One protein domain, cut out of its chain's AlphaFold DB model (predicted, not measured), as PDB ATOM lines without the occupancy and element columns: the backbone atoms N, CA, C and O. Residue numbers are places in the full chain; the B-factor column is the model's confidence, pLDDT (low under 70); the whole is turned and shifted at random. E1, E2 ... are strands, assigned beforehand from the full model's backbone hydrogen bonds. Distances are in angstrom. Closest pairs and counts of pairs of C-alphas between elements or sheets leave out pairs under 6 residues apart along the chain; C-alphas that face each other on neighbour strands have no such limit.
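What this domain is: This is residues 42 to 64 and 74 to 118 of the 149 residues of an uncharacterized protein of Kinneretia sp. DAIF2 (UniProt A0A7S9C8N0). Two small three-stranded antiparallel sheets, E2 - E1 - E6 and E3 - E4 - E5, make a sandwich, partly face to face with strands crossed; a tail, residues 100 to 118, loops away. The 68 printed residues hold six named strands, E1 to E6, and no named helix: all strand. The whole is only just loose, close to compact (radius of gyration of the C-alphas 13.2 A), spanning 34 by 24 by 23 A.

How they stand to each other: Start at E1, residues 42 to 45, a hairpin with E2, residues 48 to 53; N 43 and O 50 are 2.9 A apart. E6, residues 92 to 99, is E1's other neighbour; see N 42 and O 95, 2.8 A. E3, residues 57 to 62, neighbours E4, residues 75 to 81; see N 61 and O 76, 2.9 A. E4 and E5, residues 84 to 90, form a hairpin; see N 77 and O 88, 2.8 A.

Where its parts are: Find C-alpha 42 at (-13.095, -35.189, 50.726), where E1 begins; E6 runs 20.2 A to C-alpha 99 at (-7.177, -41.708, 57.517).

The domain as a whole: Residues 65 to 73 are cut out, a 7.8 A gap between C-alphas 64 and 74. pLDDT is under 70 at residues 64 and 106 to 117.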
ATOM      1  N   CYS A  42     -12.248 -34.472  51.658       93.31
ATOM      2  CA  CYS A  42     -13.095 -35.189  50.726       93.31
ATOM      3  C   CYS A  42     -13.951 -34.201  49.928       93.31
ATOM      4  O   CYS A  42     -14.554 -33.282  50.483       93.31
ATOM      5  N   PHE A  43     -14.039 -34.406  48.622       92.44
ATOM      6  CA  PHE A  43     -14.851 -33.600  47.715       92.44
ATOM      7  C   PHE A  43     -15.402 -34.466  46.586       92.44
ATOM      8  O   PHE A  43     -14.894 -35.557  46.316       92.44
ATOM      9  N   ARG A  44     -16.441 -33.979  45.912       89.19
ATOM     10  CA  ARG A  44     -17.002 -34.629  44.729       89.19
ATOM     11  C   ARG A  44     -16.628 -33.851  43.477       89.19
ATOM     12  O   ARG A  44     -16.720 -32.625  43.456       89.19
ATOM     13  N   ALA A  45     -16.226 -34.566  42.436       85.69
ATOM     14  CA  ALA A  45     -15.999 -34.010  41.108       85.69
ATOM     15  C   ALA A  45     -16.442 -35.023  40.049       85.69
ATOM     16  O   ALA A  45     -16.154 -36.214  40.174       85.69
ATOM     17  N   ALA A  46     -17.158 -34.569  39.019       83.38
ATOM     18  CA  ALA A  46     -17.731 -35.429  37.982       83.38
ATOM     19  C   ALA A  46     -18.521 -36.631  38.554       83.38
ATOM     20  O   ALA A  46     -18.474 -37.736  38.015       83.38
ATOM     21  N   GLY A  47     -19.216 -36.435  39.682       82.81
ATOM     22  CA  GLY A  47     -19.995 -37.490  40.347       82.81
ATOM     23  C   GLY A  47     -19.196 -38.527  41.156       82.81
ATOM     24  O   GLY A  47     -19.808 -39.426  41.726       82.81
ATOM     25  N   GLN A  48     -17.869 -38.399  41.262       86.12
ATOM     26  CA  GLN A  48     -16.994 -39.310  42.013       86.12
ATOM     27  C   GLN A  48     -16.397 -38.621  43.253       86.12
ATOM     28  O   GLN A  48     -16.077 -37.433  43.209       86.12
ATOM     29  N   GLU A  49     -16.237 -39.361  44.358       90.19
ATOM     30  CA  GLU A  49     -15.594 -38.873  45.589       90.19
ATOM     31  C   GLU A  49     -14.063 -39.011  45.514       90.19
ATOM     32  O   GLU A  49     -13.523 -40.101  45.279       90.19
ATOM     33  N   TYR A  50     -13.369 -37.906  45.779       90.69
ATOM     34  CA  TYR A  50     -11.914 -37.801  45.843       90.69
ATOM     35  C   TYR A  50     -11.473 -37.234  47.188       90.69
ATOM     36  O   TYR A  50     -12.245 -36.566  47.875       90.69
ATOM     37  N   GLY A  51     -10.224 -37.499  47.556       92.38
ATOM     38  CA  GLY A  51      -9.587 -36.969  48.752       92.38
ATOM     39  C   GLY A  51      -8.264 -36.305  48.405       92.38
ATOM     40  O   GLY A  51      -7.427 -36.924  47.751       92.38
ATOM     41  N   LEU A  52      -8.059 -35.073  48.860       91.94
ATOM     42  CA  LEU A  52      -6.766 -34.390  48.787       91.94
ATOM     43  C   LEU A  52      -6.185 -34.216  50.187       91.94
ATOM     44  O   LEU A  52      -6.957 -33.972  51.114       91.94
ATOM     45  N   PRO A  53      -4.855 -34.303  50.362       90.06
ATOM     46  CA  PRO A  53      -4.229 -33.955  51.627       90.06
ATOM     47  C   PRO A  53      -4.627 -32.533  52.028       90.06
ATOM     48  O   PRO A  53      -4.359 -31.579  51.297       90.06
ATOM     49  N   LEU A  54      -5.250 -32.395  53.198       90.81
ATOM     50  CA  LEU A  54      -5.582 -31.103  53.788       90.81
ATOM     51  C   LEU A  54      -4.393 -30.124  53.815       90.81
ATOM     52  O   LEU A  54      -4.605 -28.975  53.435       90.81
ATOM     53  N   PRO A  55      -3.148 -30.525  54.165       88.38
ATOM     54  CA  PRO A  55      -2.025 -29.584  54.186       88.38
ATOM     55  C   PRO A  55      -1.664 -28.990  52.818       88.38
ATOM     56  O   PRO A  55      -1.028 -27.942  52.769       88.38
ATOM     57  N   SER A  56      -2.067 -29.618  51.709       86.88
ATOM     58  CA  SER A  56      -1.844 -29.082  50.359       86.88
ATOM     59  C   SER A  56      -2.877 -28.016  49.964       86.88
ATOM     60  O   SER A  56      -2.714 -27.345  48.944       86.88
ATOM     61  N   ILE A  57      -3.957 -27.865  50.738       90.00
ATOM     62  CA  ILE A  57      -5.052 -26.932  50.469       90.00
ATOM     63  C   ILE A  57      -4.793 -25.625  51.208       90.00
ATOM     64  O   ILE A  57      -4.756 -25.569  52.432       90.00
ATOM     65  N   GLN A  58      -4.657 -24.546  50.444       90.38
ATOM     66  CA  GLN A  58      -4.485 -23.199  50.972       90.38
ATOM     67  C   GLN A  58      -5.828 -22.518  51.244       90.38
ATOM     68  O   GLN A  58      -5.966 -21.790  52.224       90.38
ATOM     69  N   GLU A  59      -6.811 -22.702  50.361       89.56
ATOM     70  CA  GLU A  59      -8.099 -22.018  50.465       89.56
ATOM     71  C   GLU A  59      -9.222 -22.830  49.813       89.56
ATOM     72  O   GLU A  59      -9.024 -23.494  48.797       89.56
ATOM     73  N   ILE A  60     -10.429 -22.725  50.370       90.50
ATOM     74  CA  ILE A  60     -11.651 -23.286  49.795       90.50
ATOM     75  C   ILE A  60     -12.593 -22.129  49.473       90.50
ATOM     76  O   ILE A  60     -13.080 -21.441  50.369       90.50
ATOM     77  N   ARG A  61     -12.870 -21.913  48.186       89.12
ATOM     78  CA  ARG A  61     -13.801 -20.875  47.730       89.12
ATOM     79  C   ARG A  61     -15.095 -21.511  47.248       89.12
ATOM     80  O   ARG A  61     -15.137 -22.098  46.171       89.12
ATOM     81  N   HIS A  62     -16.165 -21.370  48.022       85.06
ATOM     82  CA  HIS A  62     -17.494 -21.815  47.602       85.06
ATOM     83  C   HIS A  62     -18.113 -20.811  46.627       85.06
ATOM     84  O   HIS A  62     -18.196 -19.617  46.923       85.06
ATOM     85  N   HIS A  63     -18.583 -21.289  45.476       77.75
ATOM     86  CA  HIS A  63     -19.361 -20.476  44.556       77.75
ATOM     87  C   HIS A  63     -20.823 -20.474  45.007       77.75
ATOM     88  O   HIS A  63     -21.559 -21.439  44.808       77.75
ATOM     89  N   GLN A  64     -21.251 -19.383  45.637       63.25
ATOM     90  CA  GLN A  64     -22.659 -19.167  45.957       63.25
ATOM     91  C   GLN A  64     -23.345 -18.561  44.728       63.25
ATOM     92  O   GLN A  64     -23.302 -17.351  44.513       63.25
ATOM     93  N   ARG A  74     -20.839 -25.677  43.390       83.44
ATOM     94  CA  ARG A  74     -19.466 -25.620  42.875       83.44
ATOM     95  C   ARG A  74     -18.520 -24.959  43.876       83.44
ATOM     96  O   ARG A  74     -18.845 -23.939  44.486       83.44
ATOM     97  N   ALA A  75     -17.325 -25.513  44.012       86.88
ATOM     98  CA  ALA A  75     -16.263 -24.933  44.822       86.88
ATOM     99  C   ALA A  75     -14.946 -24.923  44.048       86.88
ATOM    100  O   ALA A  75     -14.741 -25.710  43.125       86.88
ATOM    101  N   VAL A  76     -14.057 -24.009  44.416       89.44
ATOM    102  CA  VAL A  76     -12.687 -23.955  43.913       89.44
ATOM    103  C   VAL A  76     -11.753 -24.234  45.081       89.44
ATOM    104  O   VAL A  76     -11.696 -23.450  46.030       89.44
ATOM    105  N   LEU A  77     -11.042 -25.357  45.014       89.75
ATOM    106  CA  LEU A  77      -9.964 -25.698  45.935       89.75
ATOM    107  C   LEU A  77      -8.685 -25.032  45.432       89.75
ATOM    108  O   LEU A  77      -8.226 -25.319  44.329       89.75
ATOM    109  N   VAL A  78      -8.125 -24.123  46.218       90.12
ATOM    110  CA  VAL A  78      -6.838 -23.492  45.925       90.12
ATOM    111  C   VAL A  78      -5.759 -24.300  46.623       90.12
ATOM    112  O   VAL A  78      -5.710 -24.363  47.851       90.12
ATOM    113  N   LEU A  79      -4.900 -24.914  45.827       89.19
ATOM    114  CA  LEU A  79      -3.748 -25.684  46.268       89.19
ATOM    115  C   LEU A  79      -2.508 -24.806  46.134       89.19
ATOM    116  O   LEU A  79      -2.419 -24.018  45.188       89.19
ATOM    117  N   ALA A  80      -1.561 -24.933  47.059       85.81
ATOM    118  CA  ALA A  80      -0.311 -24.186  46.996       85.81
ATOM    119  C   ALA A  80       0.888 -25.055  47.378       85.81
ATOM    120  O   ALA A  80       0.878 -25.695  48.425       85.81
ATOM    121  N   GLU A  81       1.925 -25.021  46.545       82.00
ATOM    122  CA  GLU A  81       3.193 -25.730  46.735       82.00
ATOM    123  C   GLU A  81       4.316 -24.852  46.164       82.00
ATOM    124  O   GLU A  81       4.134 -24.232  45.117       82.00
ATOM    125  N   ASP A  82       5.426 -24.693  46.893       82.44
ATOM    126  CA  ASP A  82       6.606 -23.907  46.477       82.44
ATOM    127  C   ASP A  82       6.311 -22.506  45.893       82.44
ATOM    128  O   ASP A  82       6.966 -22.007  44.979       82.44
ATOM    129  N   GLY A  83       5.289 -21.830  46.430       80.06
ATOM    130  CA  GLY A  83       4.863 -20.499  45.981       80.06
ATOM    131  C   GLY A  83       4.017 -20.491  44.701       80.06
ATOM    132  O   GLY A  83       3.470 -19.444  44.343       80.06
ATOM    133  N   GLN A  84       3.837 -21.638  44.046       82.25
ATOM    134  CA  GLN A  84       2.865 -21.830  42.976       82.25
ATOM    135  C   GLN A  84       1.467 -22.057  43.558       82.25
ATOM    136  O   GLN A  84       1.305 -22.550  44.674       82.25
ATOM    137  N   ARG A  85       0.434 -21.670  42.802       84.94
ATOM    138  CA  ARG A  85      -0.967 -21.878  43.184       84.94
ATOM    139  C   ARG A  85      -1.745 -22.476  42.031       84.94
ATOM    140  O   ARG A  85      -1.651 -21.987  40.906       84.94
ATOM    141  N   LEU A  86      -2.566 -23.466  42.344       86.31
ATOM    142  CA  LEU A  86      -3.450 -24.127  41.399       86.31
ATOM    143  C   LEU A  86      -4.888 -24.068  41.910       86.31
ATOM    144  O   LEU A  86      -5.143 -24.321  43.083       86.31
ATOM    145  N   GLY A  87      -5.830 -23.734  41.031       86.56
ATOM    146  CA  GLY A  87      -7.257 -23.811  41.331       86.56
ATOM    147  C   GLY A  87      -7.861 -25.087  40.756       86.56
ATOM    148  O   GLY A  87      -7.859 -25.265  39.542       86.56
ATOM    149  N   LEU A  88      -8.417 -25.944  41.610       86.75
ATOM    150  CA  LEU A  88      -9.188 -27.118  41.215       86.75
ATOM    151  C   LEU A  88     -10.682 -26.825  41.372       86.75
ATOM    152  O   LEU A  88     -11.165 -26.591  42.479       86.75
ATOM    153  N   VAL A  89     -11.420 -26.841  40.263       87.75
ATOM    154  CA  VAL A  89     -12.882 -26.697  40.276       87.75
ATOM    155  C   VAL A  89     -13.512 -28.050  40.592       87.75
ATOM    156  O   VAL A  89     -13.212 -29.043  39.933       87.75
ATOM    157  N   VAL A  90     -14.389 -28.084  41.593       88.31
ATOM    158  CA  VAL A  90     -15.066 -29.294  42.078       88.31
ATOM    159  C   VAL A  90     -16.576 -29.075  42.170       88.31
ATOM    160  O   VAL A  90     -17.045 -27.933  42.238       88.31
ATOM    161  N   ASP A  91     -17.341 -30.170  42.186       87.62
ATOM    162  CA  ASP A  91     -18.806 -30.127  42.259       87.62
ATOM    163  C   ASP A  91     -19.292 -29.719  43.648       87.62
ATOM    164  O   ASP A  91     -20.268 -28.985  43.738       87.62
ATOM    165  N   GLU A  92     -18.656 -30.234  44.707       88.56
ATOM    166  CA  GLU A  92     -18.910 -29.872  46.109       88.56
ATOM    167  C   GLU A  92     -17.768 -30.336  47.025       88.56
ATOM    168  O   GLU A  92     -17.106 -31.339  46.757       88.56
ATOM    169  N   VAL A  93     -17.572 -29.633  48.142       91.50
ATOM    170  CA  VAL A  93     -16.695 -30.069  49.239       91.50
ATOM    171  C   VAL A  93     -17.542 -30.819  50.260       91.50
ATOM    172  O   VAL A  93     -18.600 -30.324  50.646       91.50
ATOM    173  N   LEU A  94     -17.096 -32.010  50.665       91.12
ATOM    174  CA  LEU A  94     -17.851 -32.906  51.538       91.12
ATOM    175  C   LEU A  94     -17.473 -32.699  53.006       91.12
ATOM    176  O   LEU A  94     -18.238 -32.097  53.749       91.12
ATOM    177  N   ASP A  95     -16.321 -33.225  53.425       92.19
ATOM    178  CA  ASP A  95     -15.851 -33.184  54.813       92.19
ATOM    179  C   ASP A  95     -14.355 -33.533  54.890       92.19
ATOM    180  O   ASP A  95     -13.785 -34.034  53.920       92.19
ATOM    181  N   VAL A  96     -13.714 -33.318  56.037       92.75
ATOM    182  CA  VAL A  96     -12.336 -33.758  56.305       92.75
ATOM    183  C   VAL A  96     -12.355 -35.115  57.003       92.75
ATOM    184  O   VAL A  96     -13.134 -35.352  57.921       92.75
ATOM    185  N   GLN A  97     -11.497 -36.031  56.562       91.62
ATOM    186  CA  GLN A  97     -11.404 -37.381  57.101       91.62
ATOM    187  C   GLN A  97      -9.977 -37.681  57.538       91.62
ATOM    188  O   GLN A  97      -9.037 -37.532  56.760       91.62
ATOM    189  N   LEU A  98      -9.833 -38.138  58.780       89.88
ATOM    190  CA  LEU A  98      -8.570 -38.633  59.304       89.88
ATOM    191  C   LEU A  98      -8.416 -40.103  58.913       89.88
ATOM    192  O   LEU A  98      -9.235 -40.944  59.285       89.88
ATOM    193  N   VAL A  99      -7.377 -40.404  58.143       88.62
ATOM    194  CA  VAL A  99      -7.177 -41.708  57.517       88.62
ATOM    195  C   VAL A  99      -5.910 -42.343  58.063       88.62
ATOM    196  O   VAL A  99      -4.815 -41.796  57.933       88.62
ATOM    197  N   ALA A 100      -6.061 -43.516  58.670       85.25
ATOM    198  CA  ALA A 100      -4.930 -44.326  59.094       85.25
ATOM    199  C   ALA A 100      -4.231 -44.947  57.870       85.25
ATOM    200  O   ALA A 100      -4.905 -45.293  56.892       85.25
ATOM    201  N   PRO A 101      -2.904 -45.144  57.909       79.06
ATOM    202  CA  PRO A 101      -2.166 -45.737  56.796       79.06
ATOM    203  C   PRO A 101      -2.692 -47.125  56.392       79.06
ATOM    204  O   PRO A 101      -2.732 -47.428  55.204       79.06
ATOM    205  N   ASP A 102      -3.202 -47.928  57.329       82.50
ATOM    206  CA  ASP A 102      -3.823 -49.236  57.056       82.50
ATOM    207  C   ASP A 102      -5.112 -49.166  56.217       82.50
ATOM    208  O   ASP A 102      -5.526 -50.150  55.602       82.50
ATOM    209  N   GLN A 103      -5.779 -48.007  56.180       83.75
ATOM    210  CA  GLN A 103      -6.979 -47.797  55.364       83.75
ATOM    211  C   GLN A 103      -6.646 -47.482  53.902       83.75
ATOM    212  O   GLN A 103      -7.544 -47.518  53.050       83.75
ATOM    213  N   LEU A 104      -5.378 -47.176  53.608       81.69
ATOM    214  CA  LEU A 104      -4.881 -46.953  52.259       81.69
ATOM    215  C   LEU A 104      -4.704 -48.304  51.578       81.69
ATOM    216  O   LEU A 104      -3.836 -49.101  51.926       81.69
ATOM    217  N   ARG A 105      -5.523 -48.562  50.565       81.94
ATOM    218  CA  ARG A 105      -5.361 -49.729  49.706       81.94
ATOM    219  C   ARG A 105      -4.710 -49.335  48.396       81.94
ATOM    220  O   ARG A 105      -4.938 -48.245  47.866       81.94
ATOM    221  N   GLN A 106      -3.915 -50.260  47.868       68.75
ATOM    222  CA  GLN A 106      -3.347 -50.126  46.534       68.75
ATOM    223  C   GLN A 106      -4.470 -49.933  45.516       68.75
ATOM    224  O   GLN A 106      -5.538 -50.546  45.620       68.75
ATOM    225  N   LEU A 107      -4.223 -49.045  44.553       64.50
ATOM    226  CA  LEU A 107      -5.187 -48.740  43.513       64.50
ATOM    227  C   LEU A 107      -5.497 -50.030  42.734       64.50
ATOM    228  O   LEU A 107      -4.570 -50.641  42.193       64.50
ATOM    229  N   PRO A 108      -6.767 -50.464  42.644       62.03
ATOM    230  CA  PRO A 108      -7.123 -51.470  41.657       62.03
ATOM    231  C   PRO A 108      -6.848 -50.901  40.260       62.03
ATOM    232  O   PRO A 108      -6.765 -49.684  40.083       62.03
ATOM    233  N   SER A 109      -6.718 -51.757  39.249       56.34
ATOM    234  CA  SER A 109      -6.575 -51.316  37.857       56.34
ATOM    235  C   SER A 109      -7.815 -50.528  37.419       56.34
ATOM    236  O   SER A 109      -8.790 -51.096  36.932       56.34
ATOM    237  N   LEU A 110      -7.795 -49.211  37.624       60.62
ATOM    238  CA  LEU A 110      -8.849 -48.307  37.185       60.62
ATOM    239  C   LEU A 110      -8.727 -48.115  35.670       60.62
ATOM    240  O   LEU A 110      -7.619 -47.961  35.134       60.62
ATOM    241  N   HIS A 111      -9.878 -48.154  35.003       48.25
ATOM    242  CA  HIS A 111     -10.051 -47.873  33.583       48.25
ATOM    243  C   HIS A 111     -10.787 -46.525  33.489       48.25
ATOM    244  O   HIS A 111     -11.930 -46.433  33.929       48.25
ATOM    245  N   GLY A 112     -10.125 -45.468  33.004       56.28
ATOM    246  CA  GLY A 112     -10.704 -44.122  32.884       56.28
ATOM    247  C   GLY A 112      -9.694 -43.051  32.447       56.28
ATOM    248  O   GLY A 112      -8.486 -43.267  32.536       56.28
ATOM    249  N   ASP A 113     -10.205 -41.902  31.982       54.69
ATOM    250  CA  ASP A 113      -9.439 -40.755  31.448       54.69
ATOM    251  C   ASP A 113      -8.682 -39.939  32.507       54.69
ATOM    252  O   ASP A 113      -7.709 -39.249  32.191       54.69
ATOM    253  N   LEU A 114      -9.077 -40.037  33.784       55.12
ATOM    254  CA  LEU A 114      -8.274 -39.532  34.897       55.12
ATOM    255  C   LEU A 114      -7.025 -40.404  35.018       55.12
ATOM    256  O   LEU A 114      -6.999 -41.430  35.697       55.12
ATOM    257  N   LYS A 115      -5.997 -39.994  34.273       55.03
ATOM    258  CA  LYS A 115      -4.692 -40.638  34.198       55.03
ATOM    259  C   LYS A 115      -4.201 -40.984  35.607       55.03
ATOM    260  O   LYS A 115      -4.172 -40.137  36.498       55.03
ATOM    261  N   ARG A 116      -3.748 -42.232  35.771       56.88
ATOM    262  CA  ARG A 116      -3.186 -42.808  37.011       56.88
ATOM    263  C   ARG A 116      -2.123 -41.935  37.684       56.88
ATOM    264  O   ARG A 116      -1.924 -42.061  38.880       56.88
ATOM    265  N   GLN A 117      -1.483 -41.046  36.925       60.31
ATOM    266  CA  GLN A 117      -0.437 -40.131  37.383       60.31
ATOM    267  C   GLN A 117      -0.842 -39.222  38.558       60.31
ATOM    268  O   GLN A 117       0.039 -38.746  39.254       60.31
ATOM    269  N   HIS A 118      -2.139 -38.990  38.796       71.69
ATOM    270  CA  HIS A 118      -2.612 -38.170  39.925       71.69
ATOM    271  C   HIS A 118      -3.277 -38.985  41.038       71.69
ATOM    272  O   HIS A 118      -3.650 -38.429  42.066       71.69
TER     273      HIS A 118